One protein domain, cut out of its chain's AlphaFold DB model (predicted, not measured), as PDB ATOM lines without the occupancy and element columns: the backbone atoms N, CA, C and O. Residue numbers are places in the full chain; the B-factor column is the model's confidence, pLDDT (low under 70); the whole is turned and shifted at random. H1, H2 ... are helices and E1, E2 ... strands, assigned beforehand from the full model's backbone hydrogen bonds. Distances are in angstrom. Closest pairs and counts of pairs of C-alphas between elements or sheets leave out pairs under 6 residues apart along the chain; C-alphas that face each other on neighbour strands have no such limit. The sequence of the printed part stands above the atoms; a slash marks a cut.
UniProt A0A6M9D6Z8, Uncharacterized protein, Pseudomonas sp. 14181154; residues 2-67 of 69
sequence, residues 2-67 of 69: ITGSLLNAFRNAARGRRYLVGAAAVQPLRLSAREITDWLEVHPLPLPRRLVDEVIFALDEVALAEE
ATOM      1  N   ILE A   2      -3.620-100.413  12.119       86.81
ATOM      2  CA  ILE A   2      -3.879 -98.954  12.075       86.81
ATOM      3  C   ILE A   2      -2.949 -98.138  12.995       86.81
ATOM      4  O   ILE A   2      -2.368 -97.149  12.559       86.81
ATOM      5  N   THR A   3      -2.746 -98.579  14.241       92.12
ATOM      6  CA  THR A   3      -1.878 -97.881  15.209       92.12
ATOM      7  C   THR A   3      -0.455 -97.695  14.685       92.12
ATOM      8  O   THR A   3       0.088 -96.602  14.753       92.12
ATOM      9  N   GLY A   4       0.129 -98.739  14.088       94.69
ATOM     10  CA  GLY A   4       1.469 -98.661  13.497       94.69
ATOM     11  C   GLY A   4       1.556 -97.658  12.342       94.69
ATOM     12  O   GLY A   4       2.543 -96.937  12.239       94.69
ATOM     13  N   SER A   5       0.514 -97.557  11.511       93.94
ATOM     14  CA  SER A   5       0.450 -96.566  10.431       93.94
ATOM     15  C   SER A   5       0.379 -95.134  10.960       93.94
ATOM     16  O   SER A   5       1.079 -94.272  10.435       93.94
ATOM     17  N   LEU A   6      -0.404 -94.884  12.017       96.44
ATOM     18  CA  LEU A   6      -0.495 -93.570  12.667       96.44
ATOM     19  C   LEU A   6       0.823 -93.179  13.347       96.44
ATOM     20  O   LEU A   6       1.301 -92.068  13.146       96.44
ATOM     21  N   LEU A   7       1.464 -94.109  14.063       96.75
ATOM     22  CA  LEU A   7       2.782 -93.880  14.665       96.75
ATOM     23  C   LEU A   7       3.852 -93.606  13.604       96.75
ATOM     24  O   LEU A   7       4.687 -92.718  13.771       96.75
ATOM     25  N   ASN A   8       3.828 -94.336  12.484       96.19
ATOM     26  CA  ASN A   8       4.748 -94.074  11.385       96.19
ATOM     27  C   ASN A   8       4.468 -92.716  10.727       96.19
ATOM     28  O   ASN A   8       5.417 -92.003  10.412       96.19
ATOM     29  N   ALA A   9       3.201 -92.339  10.542       96.81
ATOM     30  CA  ALA A   9       2.840 -91.027  10.013       96.81
ATOM     31  C   ALA A   9       3.324 -89.901  10.933       96.81
ATOM     32  O   ALA A   9       4.009 -89.000  10.457       96.81
ATOM     33  N   PHE A  10       3.085 -90.009  12.244       97.69
ATOM     34  CA  PHE A  10       3.601 -89.060  13.235       97.69
ATOM     35  C   PHE A  10       5.120 -88.949  13.162       97.69
ATOM     36  O   PHE A  10       5.644 -87.863  12.946       97.69
ATOM     37  N   ARG A  11       5.836 -90.077  13.243       96.19
ATOM     38  CA  ARG A  11       7.304 -90.091  13.205       96.19
ATOM     39  C   ARG A  11       7.865 -89.413  11.954       96.19
ATOM     40  O   ARG A  11       8.925 -88.805  12.021       96.19
ATOM     41  N   ASN A  12       7.208 -89.561  10.805       96.94
ATOM     42  CA  ASN A  12       7.677 -88.946   9.565       96.94
ATOM     43  C   ASN A  12       7.285 -87.470   9.457       96.94
ATOM     44  O   ASN A  12       8.144 -86.670   9.100       96.94
ATOM     45  N   ALA A  13       6.061 -87.094   9.826       96.19
ATOM     46  CA  ALA A  13       5.645 -85.692   9.872       96.19
ATOM     47  C   ALA A  13       6.499 -84.885  10.870       96.19
ATOM     48  O   ALA A  13       6.969 -83.797  10.544       96.19
ATOM     49  N   ALA A  14       6.812 -85.467  12.035       96.12
ATOM     50  CA  ALA A  14       7.684 -84.898  13.066       96.12
ATOM     51  C   ALA A  14       9.085 -84.518  12.559       96.12
ATOM     52  O   ALA A  14       9.702 -83.600  13.091       96.12
ATOM     53  N   ARG A  15       9.593 -85.156  11.496       94.25
ATOM     54  CA  ARG A  15      10.890 -84.786  10.900       94.25
ATOM     55  C   ARG A  15      10.862 -83.433  10.199       94.25
ATOM     56  O   ARG A  15      11.906 -82.803  10.082       94.25
ATOM     57  N   GLY A  16       9.690 -82.998   9.743       93.50
ATOM     58  CA  GLY A  16       9.479 -81.668   9.178       93.50
ATOM     59  C   GLY A  16       9.303 -80.580  10.235       93.50
ATOM     60  O   GLY A  16       9.076 -79.428   9.869       93.50
ATOM     61  N   ARG A  17       9.377 -80.924  11.532       94.88
ATOM     62  CA  ARG A  17       9.145 -79.984  12.627       94.88
ATOM     63  C   ARG A  17      10.058 -78.771  12.494       94.88
ATOM     64  O   ARG A  17      11.264 -78.875  12.270       94.88
ATOM     65  N   ARG A  18       9.451 -77.602  12.652       94.50
ATOM     66  CA  ARG A  18      10.151 -76.322  12.641       94.50
ATOM     67  C   ARG A  18      10.657 -75.995  14.038       94.50
ATOM     68  O   ARG A  18      10.047 -76.375  15.034       94.50
ATOM     69  N   TYR A  19      11.747 -75.247  14.095       93.50
ATOM     70  CA  TYR A  19      12.381 -74.845  15.343       93.50
ATOM     71  C   TYR A  19      12.545 -73.328  15.360       93.50
ATOM     72  O   TYR A  19      12.956 -72.730  14.362       93.50
ATOM     73  N   LEU A  20      12.228 -72.709  16.492       92.94
ATOM     74  CA  LEU A  20      12.627 -71.339  16.777       92.94
ATOM     75  C   LEU A  20      14.067 -71.364  17.272       92.94
ATOM     76  O   LEU A  20      14.365 -71.936  18.317       92.94
ATOM     77  N   VAL A  21      14.957 -70.738  16.510       91.75
ATOM     78  CA  VAL A  21      16.368 -70.611  16.873       91.75
ATOM     79  C   VAL A  21      16.587 -69.205  17.417       91.75
ATOM     80  O   VAL A  21      16.510 -68.227  16.673       91.75
ATOM     81  N   GLY A  22      16.816 -69.106  18.725       89.69
ATOM     82  CA  GLY A  22      17.137 -67.864  19.420       89.69
ATOM     83  C   GLY A  22      18.571 -67.855  19.947       89.69
ATOM     84  O   GLY A  22      19.264 -68.868  19.935       89.69
ATOM     85  N   ALA A  23      19.013 -66.705  20.460       84.19
ATOM     86  CA  ALA A  23      20.369 -66.543  20.995       84.19
ATOM     87  C   ALA A  23      20.670 -67.438  22.217       84.19
ATOM     88  O   ALA A  23      21.832 -67.734  22.477       84.19
ATOM     89  N   ALA A  24      19.640 -67.848  22.964       83.44
ATOM     90  CA  ALA A  24      19.777 -68.605  24.210       83.44
ATOM     91  C   ALA A  24      19.240 -70.044  24.138       83.44
ATOM     92  O   ALA A  24      19.563 -70.843  25.012       83.44
ATOM     93  N   ALA A  25      18.418 -70.380  23.137       86.19
ATOM     94  CA  ALA A  25      17.772 -71.687  23.052       86.19
ATOM     95  C   ALA A  25      17.302 -72.018  21.628       86.19
ATOM     96  O   ALA A  25      17.023 -71.126  20.821       86.19
ATOM     97  N   VAL A  26      17.171 -73.318  21.362       90.56
ATOM     98  CA  VAL A  26      16.468 -73.868  20.201       90.56
ATOM     99  C   VAL A  26      15.181 -74.495  20.720       90.56
ATOM    100  O   VAL A  26      15.243 -75.496  21.423       90.56
ATOM    101  N   GLN A  27      14.034 -73.901  20.391       91.25
ATOM    102  CA  GLN A  27      12.729 -74.376  20.850       91.25
ATOM    103  C   GLN A  27      11.980 -75.060  19.700       91.25
ATOM    104  O   GLN A  27      11.772 -74.430  18.654       91.25
ATOM    105  N   PRO A  28      11.535 -76.312  19.859       93.81
ATOM    106  CA  PRO A  28      10.678 -76.948  18.873       93.81
ATOM    107  C   PRO A  28       9.302 -76.277  18.817       93.81
ATOM    108  O   PRO A  28       8.712 -75.919  19.834       93.81
ATOM    109  N   LEU A  29       8.774 -76.115  17.603       94.19
ATOM    110  CA  LEU A  29       7.389 -75.709  17.387       94.19
ATOM    111  C   LEU A  29       6.481 -76.936  17.305       94.19
ATOM    112  O   LEU A  29       6.901 -78.002  16.855       94.19
ATOM    113  N   ARG A  30       5.208 -76.747  17.665       94.69
ATOM    114  CA  ARG A  30       4.142 -77.722  17.398       94.69
ATOM    115  C   ARG A  30       4.112 -78.079  15.913       94.69
ATOM    116  O   ARG A  30       4.313 -77.205  15.059       94.69
ATOM    117  N   LEU A  31       3.813 -79.339  15.606       96.25
ATOM    118  CA  LEU A  31       3.531 -79.731  14.228       96.25
ATOM    119  C   LEU A  31       2.323 -78.956  13.699       96.25
ATOM    120  O   LEU A  31       1.317 -78.794  14.385       96.25
ATOM    121  N   SER A  32       2.410 -78.474  12.462       94.94
ATOM    122  CA  SER A  32       1.284 -77.843  11.788       94.94
ATOM    123  C   SER A  32       0.567 -78.844  10.888       94.94
ATOM    124  O   SER A  32       1.108 -79.866  10.461       94.94
ATOM    125  N   ALA A  33      -0.671 -78.510  10.524       95.12
ATOM    126  CA  ALA A  33      -1.443 -79.298   9.571       95.12
ATOM    127  C   ALA A  33      -0.737 -79.448   8.211       95.12
ATOM    128  O   ALA A  33      -1.045 -80.384   7.472       95.12
ATOM    129  N   ARG A  34       0.205 -78.555   7.871       95.31
ATOM    130  CA  ARG A  34       0.979 -78.634   6.631       95.31
ATOM    131  C   ARG A  34       1.967 -79.792   6.653       95.31
ATOM    132  O   ARG A  34       1.906 -80.597   5.736       95.31
ATOM    133  N   GLU A  35       2.798 -79.938   7.691       95.44
ATOM    134  CA  GLU A  35       3.753 -81.058   7.754       95.44
ATOM    135  C   GLU A  35       3.024 -82.417   7.701       95.44
ATOM    136  O   GLU A  35       3.508 -83.370   7.090       95.44
ATOM    137  N   ILE A  36       1.819 -82.495   8.281       95.81
ATOM    138  CA  ILE A  36       0.955 -83.683   8.201       95.81
ATOM    139  C   ILE A  36       0.424 -83.885   6.775       95.81
ATOM    140  O   ILE A  36       0.449 -85.000   6.260       95.81
ATOM    141  N   THR A  37      -0.056 -82.816   6.133       96.56
ATOM    142  CA  THR A  37      -0.579 -82.866   4.757       96.56
ATOM    143  C   THR A  37       0.488 -83.327   3.779       96.56
ATOM    144  O   THR A  37       0.247 -84.288   3.058       96.56
ATOM    145  N   ASP A  38       1.670 -82.714   3.825       95.75
ATOM    146  CA  ASP A  38       2.782 -83.016   2.924       95.75
ATOM    147  C   ASP A  38       3.162 -84.510   3.003       95.75
ATOM    148  O   ASP A  38       3.444 -85.152   1.992       95.75
ATOM    149  N   TRP A  39       3.104 -85.114   4.199       95.50
ATOM    150  CA  TRP A  39       3.317 -86.555   4.356       95.50
ATOM    151  C   TRP A  39       2.172 -87.400   3.780       95.50
ATOM    152  O   TRP A  39       2.425 -88.387   3.082       95.50
ATOM    153  N   LEU A  40       0.919 -87.041   4.081       96.19
ATOM    154  CA  LEU A  40      -0.267 -87.797   3.662       96.19
ATOM    155  C   LEU A  40      -0.537 -87.719   2.156       96.19
ATOM    156  O   LEU A  40      -1.138 -88.645   1.616       96.19
ATOM    157  N   GLU A  41      -0.089 -86.661   1.477       96.62
ATOM    158  CA  GLU A  41      -0.148 -86.560   0.014       96.62
ATOM    159  C   GLU A  41       0.679 -87.659  -0.664       96.62
ATOM    160  O   GLU A  41       0.262 -88.216  -1.679       96.62
ATOM    161  N   VAL A  42       1.826 -88.015  -0.081       96.69
ATOM    162  CA  VAL A  42       2.706 -89.074  -0.598       96.69
ATOM    163  C   VAL A  42       2.310 -90.451  -0.053       96.69
ATOM    164  O   VAL A  42       2.399 -91.452  -0.764       96.69
ATOM    165  N   HIS A  43       1.859 -90.514   1.202       95.31
ATOM    166  CA  HIS A  43       1.537 -91.755   1.912       95.31
ATOM    167  C   HIS A  43       0.121 -91.697   2.509       95.31
ATOM    168  O   HIS A  43      -0.031 -91.527   3.726       95.31
ATOM    169  N   PRO A  44      -0.928 -91.840   1.679       95.62
ATOM    170  CA  PRO A  44      -2.302 -91.717   2.140       95.62
ATOM    171  C   PRO A  44      -2.654 -92.810   3.151       95.62
ATOM    172  O   PRO A  44      -2.289 -93.979   3.000       95.62
ATOM    173  N   LEU A  45      -3.412 -92.429   4.179       95.00
ATOM    174  CA  LEU A  45      -3.971 -93.359   5.155       95.00
ATOM    175  C   LEU A  45      -5.451 -93.622   4.846       95.00
ATOM    176  O   LEU A  45      -6.172 -92.683   4.507       95.00
ATOM    177  N   PRO A  46      -5.948 -94.861   5.020       93.88
ATOM    178  CA  PRO A  46      -7.359 -95.199   4.829       93.88
ATOM    179  C   PRO A  46      -8.203 -94.770   6.043       93.88
ATOM    180  O   PRO A  46      -8.943 -95.564   6.620       93.88
ATOM    181  N   LEU A  47      -8.041 -93.523   6.485       94.75
ATOM    182  CA  LEU A  47      -8.711 -92.934   7.640       94.75
ATOM    183  C   LEU A  47      -9.232 -91.540   7.280       94.75
ATOM    184  O   LEU A  47      -8.610 -90.848   6.471       94.75
ATOM    185  N   PRO A  48     -10.330 -91.080   7.904       96.06
ATOM    186  CA  PRO A  48     -10.760 -89.698   7.764       96.06
ATOM    187  C   PRO A  48      -9.645 -88.747   8.200       96.06
ATOM    188  O   PRO A  48      -9.081 -88.914   9.283       96.06
ATOM    189  N   ARG A  49      -9.372 -87.717   7.390       95.75
ATOM    190  CA  ARG A  49      -8.305 -86.738   7.659       95.75
ATOM    191  C   ARG A  49      -8.380 -86.162   9.074       95.75
ATOM    192  O   ARG A  49      -7.371 -86.120   9.763       95.75
ATOM    193  N   ARG A  50      -9.589 -85.815   9.520       96.12
ATOM    194  CA  ARG A  50      -9.851 -85.300  10.868       96.12
ATOM    195  C   ARG A  50      -9.328 -86.223  11.974       96.12
ATOM    196  O   ARG A  50      -8.708 -85.741  12.909       96.12
ATOM    197  N   LEU A  51      -9.551 -87.534  11.851       96.50
ATOM    198  CA  LEU A  51      -9.098 -88.509  12.847       96.50
ATOM    199  C   LEU A  51      -7.572 -88.600  12.861       96.50
ATOM    200  O   LEU A  51      -6.971 -88.717  13.924       96.50
ATOM    201  N   VAL A  52      -6.944 -88.530  11.684       96.81
ATOM    202  CA  VAL A  52      -5.483 -88.492  11.592       96.81
ATOM    203  C   VAL A  52      -4.955 -87.247  12.296       96.81
ATOM    204  O   VAL A  52      -4.143 -87.391  13.198       96.81
ATOM    205  N   ASP A  53      -5.452 -86.055  11.964       96.62
ATOM    206  CA  ASP A  53      -4.995 -84.809  12.592       96.62
ATOM    207  C   ASP A  53      -5.157 -84.842  14.122       96.62
ATOM    208  O   ASP A  53      -4.204 -84.545  14.836       96.62
ATOM    209  N   GLU A  54      -6.318 -85.273  14.631       97.00
ATOM    210  CA  GLU A  54      -6.582 -85.403  16.074       97.00
ATOM    211  C   GLU A  54      -5.542 -86.298  16.773       97.00
ATOM    212  O   GLU A  54      -4.984 -85.918  17.802       97.00
ATOM    213  N   VAL A  55      -5.224 -87.464  16.198       97.12
ATOM    214  CA  VAL A  55      -4.226 -88.380  16.774       97.12
ATOM    215  C   VAL A  55      -2.813 -87.812  16.672       97.12
ATOM    216  O   VAL A  55      -2.041 -87.915  17.624       97.12
ATOM    217  N   ILE A  56      -2.446 -87.236  15.527       97.31
ATOM    218  CA  ILE A  56      -1.093 -86.719  15.304       97.31
ATOM    219  C   ILE A  56      -0.810 -85.531  16.229       97.31
ATOM    220  O   ILE A  56       0.275 -85.477  16.801       97.31
ATOM    221  N   PHE A  57      -1.774 -84.630  16.434       97.31
ATOM    222  CA  PHE A  57      -1.617 -83.524  17.379       97.31
ATOM    223  C   PHE A  57      -1.558 -84.000  18.832       97.31
ATOM    224  O   PHE A  57      -0.716 -83.514  19.577       97.31
ATOM    225  N   ALA A  58      -2.350 -85.001  19.224       97.38
ATOM    226  CA  ALA A  58      -2.239 -85.580  20.564       97.38
ATOM    227  C   ALA A  58      -0.858 -86.224  20.810       97.38
ATOM    228  O   ALA A  58      -0.288 -86.093  21.890       97.38
ATOM    229  N   LEU A  59      -0.286 -86.896  19.804       96.69
ATOM    230  CA  LEU A  59       1.074 -87.445  19.888       96.69
ATOM    231  C   LEU A  59       2.143 -86.344  19.935       96.69
ATOM    232  O   LEU A  59       3.119 -86.477  20.668       96.69
ATOM    233  N   ASP A  60       1.953 -85.258  19.180       96.81
ATOM    234  CA  ASP A  60       2.816 -84.072  19.210       96.81
ATOM    235  C   ASP A  60       2.812 -83.400  20.589       96.81
ATOM    236  O   ASP A  60       3.855 -82.957  21.068       96.81
ATOM    237  N   GLU A  61       1.644 -83.364  21.237       95.81
ATOM    238  CA  GLU A  61       1.471 -82.887  22.605       95.81
ATOM    239  C   GLU A  61       2.282 -83.681  23.614       95.81
ATOM    240  O   GLU A  61       3.094 -83.086  24.324       95.81
ATOM    241  N   VAL A  62       2.122 -85.002  23.614       95.19
ATOM    242  CA  VAL A  62       2.863 -85.901  24.508       95.19
ATOM    243  C   VAL A  62       4.370 -85.805  24.269       95.19
ATOM    244  O   VAL A  62       5.126 -85.653  25.221       95.19
ATOM    245  N   ALA A  63       4.811 -85.825  23.009       92.94
ATOM    246  CA  ALA A  63       6.235 -85.796  22.679       92.94
ATOM    247  C   ALA A  63       6.936 -84.501  23.119       92.94
ATOM    248  O   ALA A  63       8.120 -84.520  23.420       92.94
ATOM    249  N   LEU A  64       6.220 -83.374  23.120       91.94
ATOM    250  CA  LEU A  64       6.758 -82.093  23.581       91.94
ATOM    251  C   LEU A  64       6.676 -81.931  25.099       91.94
ATOM    252  O   LEU A  64       7.520 -81.253  25.666       91.94
ATOM    253  N   ALA A  65       5.691 -82.550  25.753       90.69
ATOM    254  CA  ALA A  65       5.616 -82.557  27.211       90.69
ATOM    255  C   ALA A  65       6.805 -83.310  27.836       90.69
ATOM    256  O   ALA A  65       7.314 -82.884  28.863       90.69
ATOM    257  N   GLU A  66       7.292 -84.376  27.189       74.19
ATOM    258  CA  GLU A  66       8.495 -85.108  27.624       74.19
ATOM    259  C   GLU A  66       9.798 -84.290  27.516       74.19
ATOM    260  O   GLU A  66      10.790 -84.661  28.131       74.19
ATOM    261  N   GLU A  67       9.829 -83.203  26.736       66.12
ATOM    262  CA  GLU A  67      11.017 -82.344  26.587       66.12
ATOM    263  C   GLU A  67      11.078 -81.209  27.627       66.12
ATOM    264  O   GLU A  67      12.098 -80.525  27.721       66.12
TER     265      GLU A  67
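Overview. This is residues 2 to 67 of the 69 residues of an uncharacterized protein of Pseudomonas sp. 14181154 (UniProt A0A6M9D6Z8). A slim two-stranded hairpin, E1 and E2, reaches out like an arm from one end of a small body of three helices, H1, H2 and H3, packed crosswise. H1 packs on both H2 and H3 at steep angles, while the tip of the hairpin, residues 21 to 26, sticks out free and adds to the length. The printed part has 66 residues, with three named helices and two named strands in the order H1, E1, E2, H2, H3; the sheet E1 - E2 is antiparallel and the class is mostly helix. The whole is only just compact, close to loose, with a radius of gyration of the C-alphas of 12.5 A, and its elongated outline spans 43 by 22 by 17 A.

Arrangement. Look first at E1, residues 19 to 21, and E2, residues 26 to 28, a hairpin of antiparallel strands whose directions stand at 162 degrees. Their C-alphas 19 and 28 face each other at 4.4 A; N 20 and O 27 are within hydrogen-bond range at 2.8 A, as are N 27 and O 20 at 2.9 A. Go back along the chain to H1, residues 2 to 16, which is apart from E2. Past the hairpin come H2, residues 33 to 42, and H3, residues 49 to 65. H1 and H2 touch, closest at the C-alphas of Ala 13 and Ile 36, 5.4 A, with a steep tilt of 65 degrees, opposite ways. H1 and H3 touch, closest at the C-alphas of Phe 10 and Ile 56, 5.6 A, with a steep tilt of 64 degrees, the same way. H2 and H3 only just touch, with 3 pairs of C-alphas within 8 A, and H3 does so with residues 53 to 56 alone; the closest C-alphas are those of Ala 33 and Asp 53, 7.2 A. E1 is apart from H2 and H3, and E2 is only just apart from H3, closest 8.0 A. In H3 every O i to N i+4 pair is within hydrogen-bond range; in H1 it is 9 of 11 and in H2 5 of 6.

Along the chain. Find C-alpha 19 at (12.381, -74.845, 15.343), where E1 begins; it runs 6.0 A to Val 21, and E2 runs 6.7 A from Val 26 to Pro 28. Find C-alpha 2 at (-3.879, -98.954, 12.075); from there H1 runs 22.0 A to Gly 16. H2 runs 14.7 A from Ala 33 to Val 42. H3, the longest helix, runs 24.4 A from Arg 49 to C-alpha 65 at (5.616, -82.557, 27.211).

Size, cuts and confidence. The two C-alphas farthest apart are those of Ala 23 and Pro 46, 43.0 A. The printed part has no cut. The link from H2 to H3 is short, the other links are tight, and no link is long. The mean pLDDT of the printed part is 93.8, and Glu 67 is the one printed residue under 70.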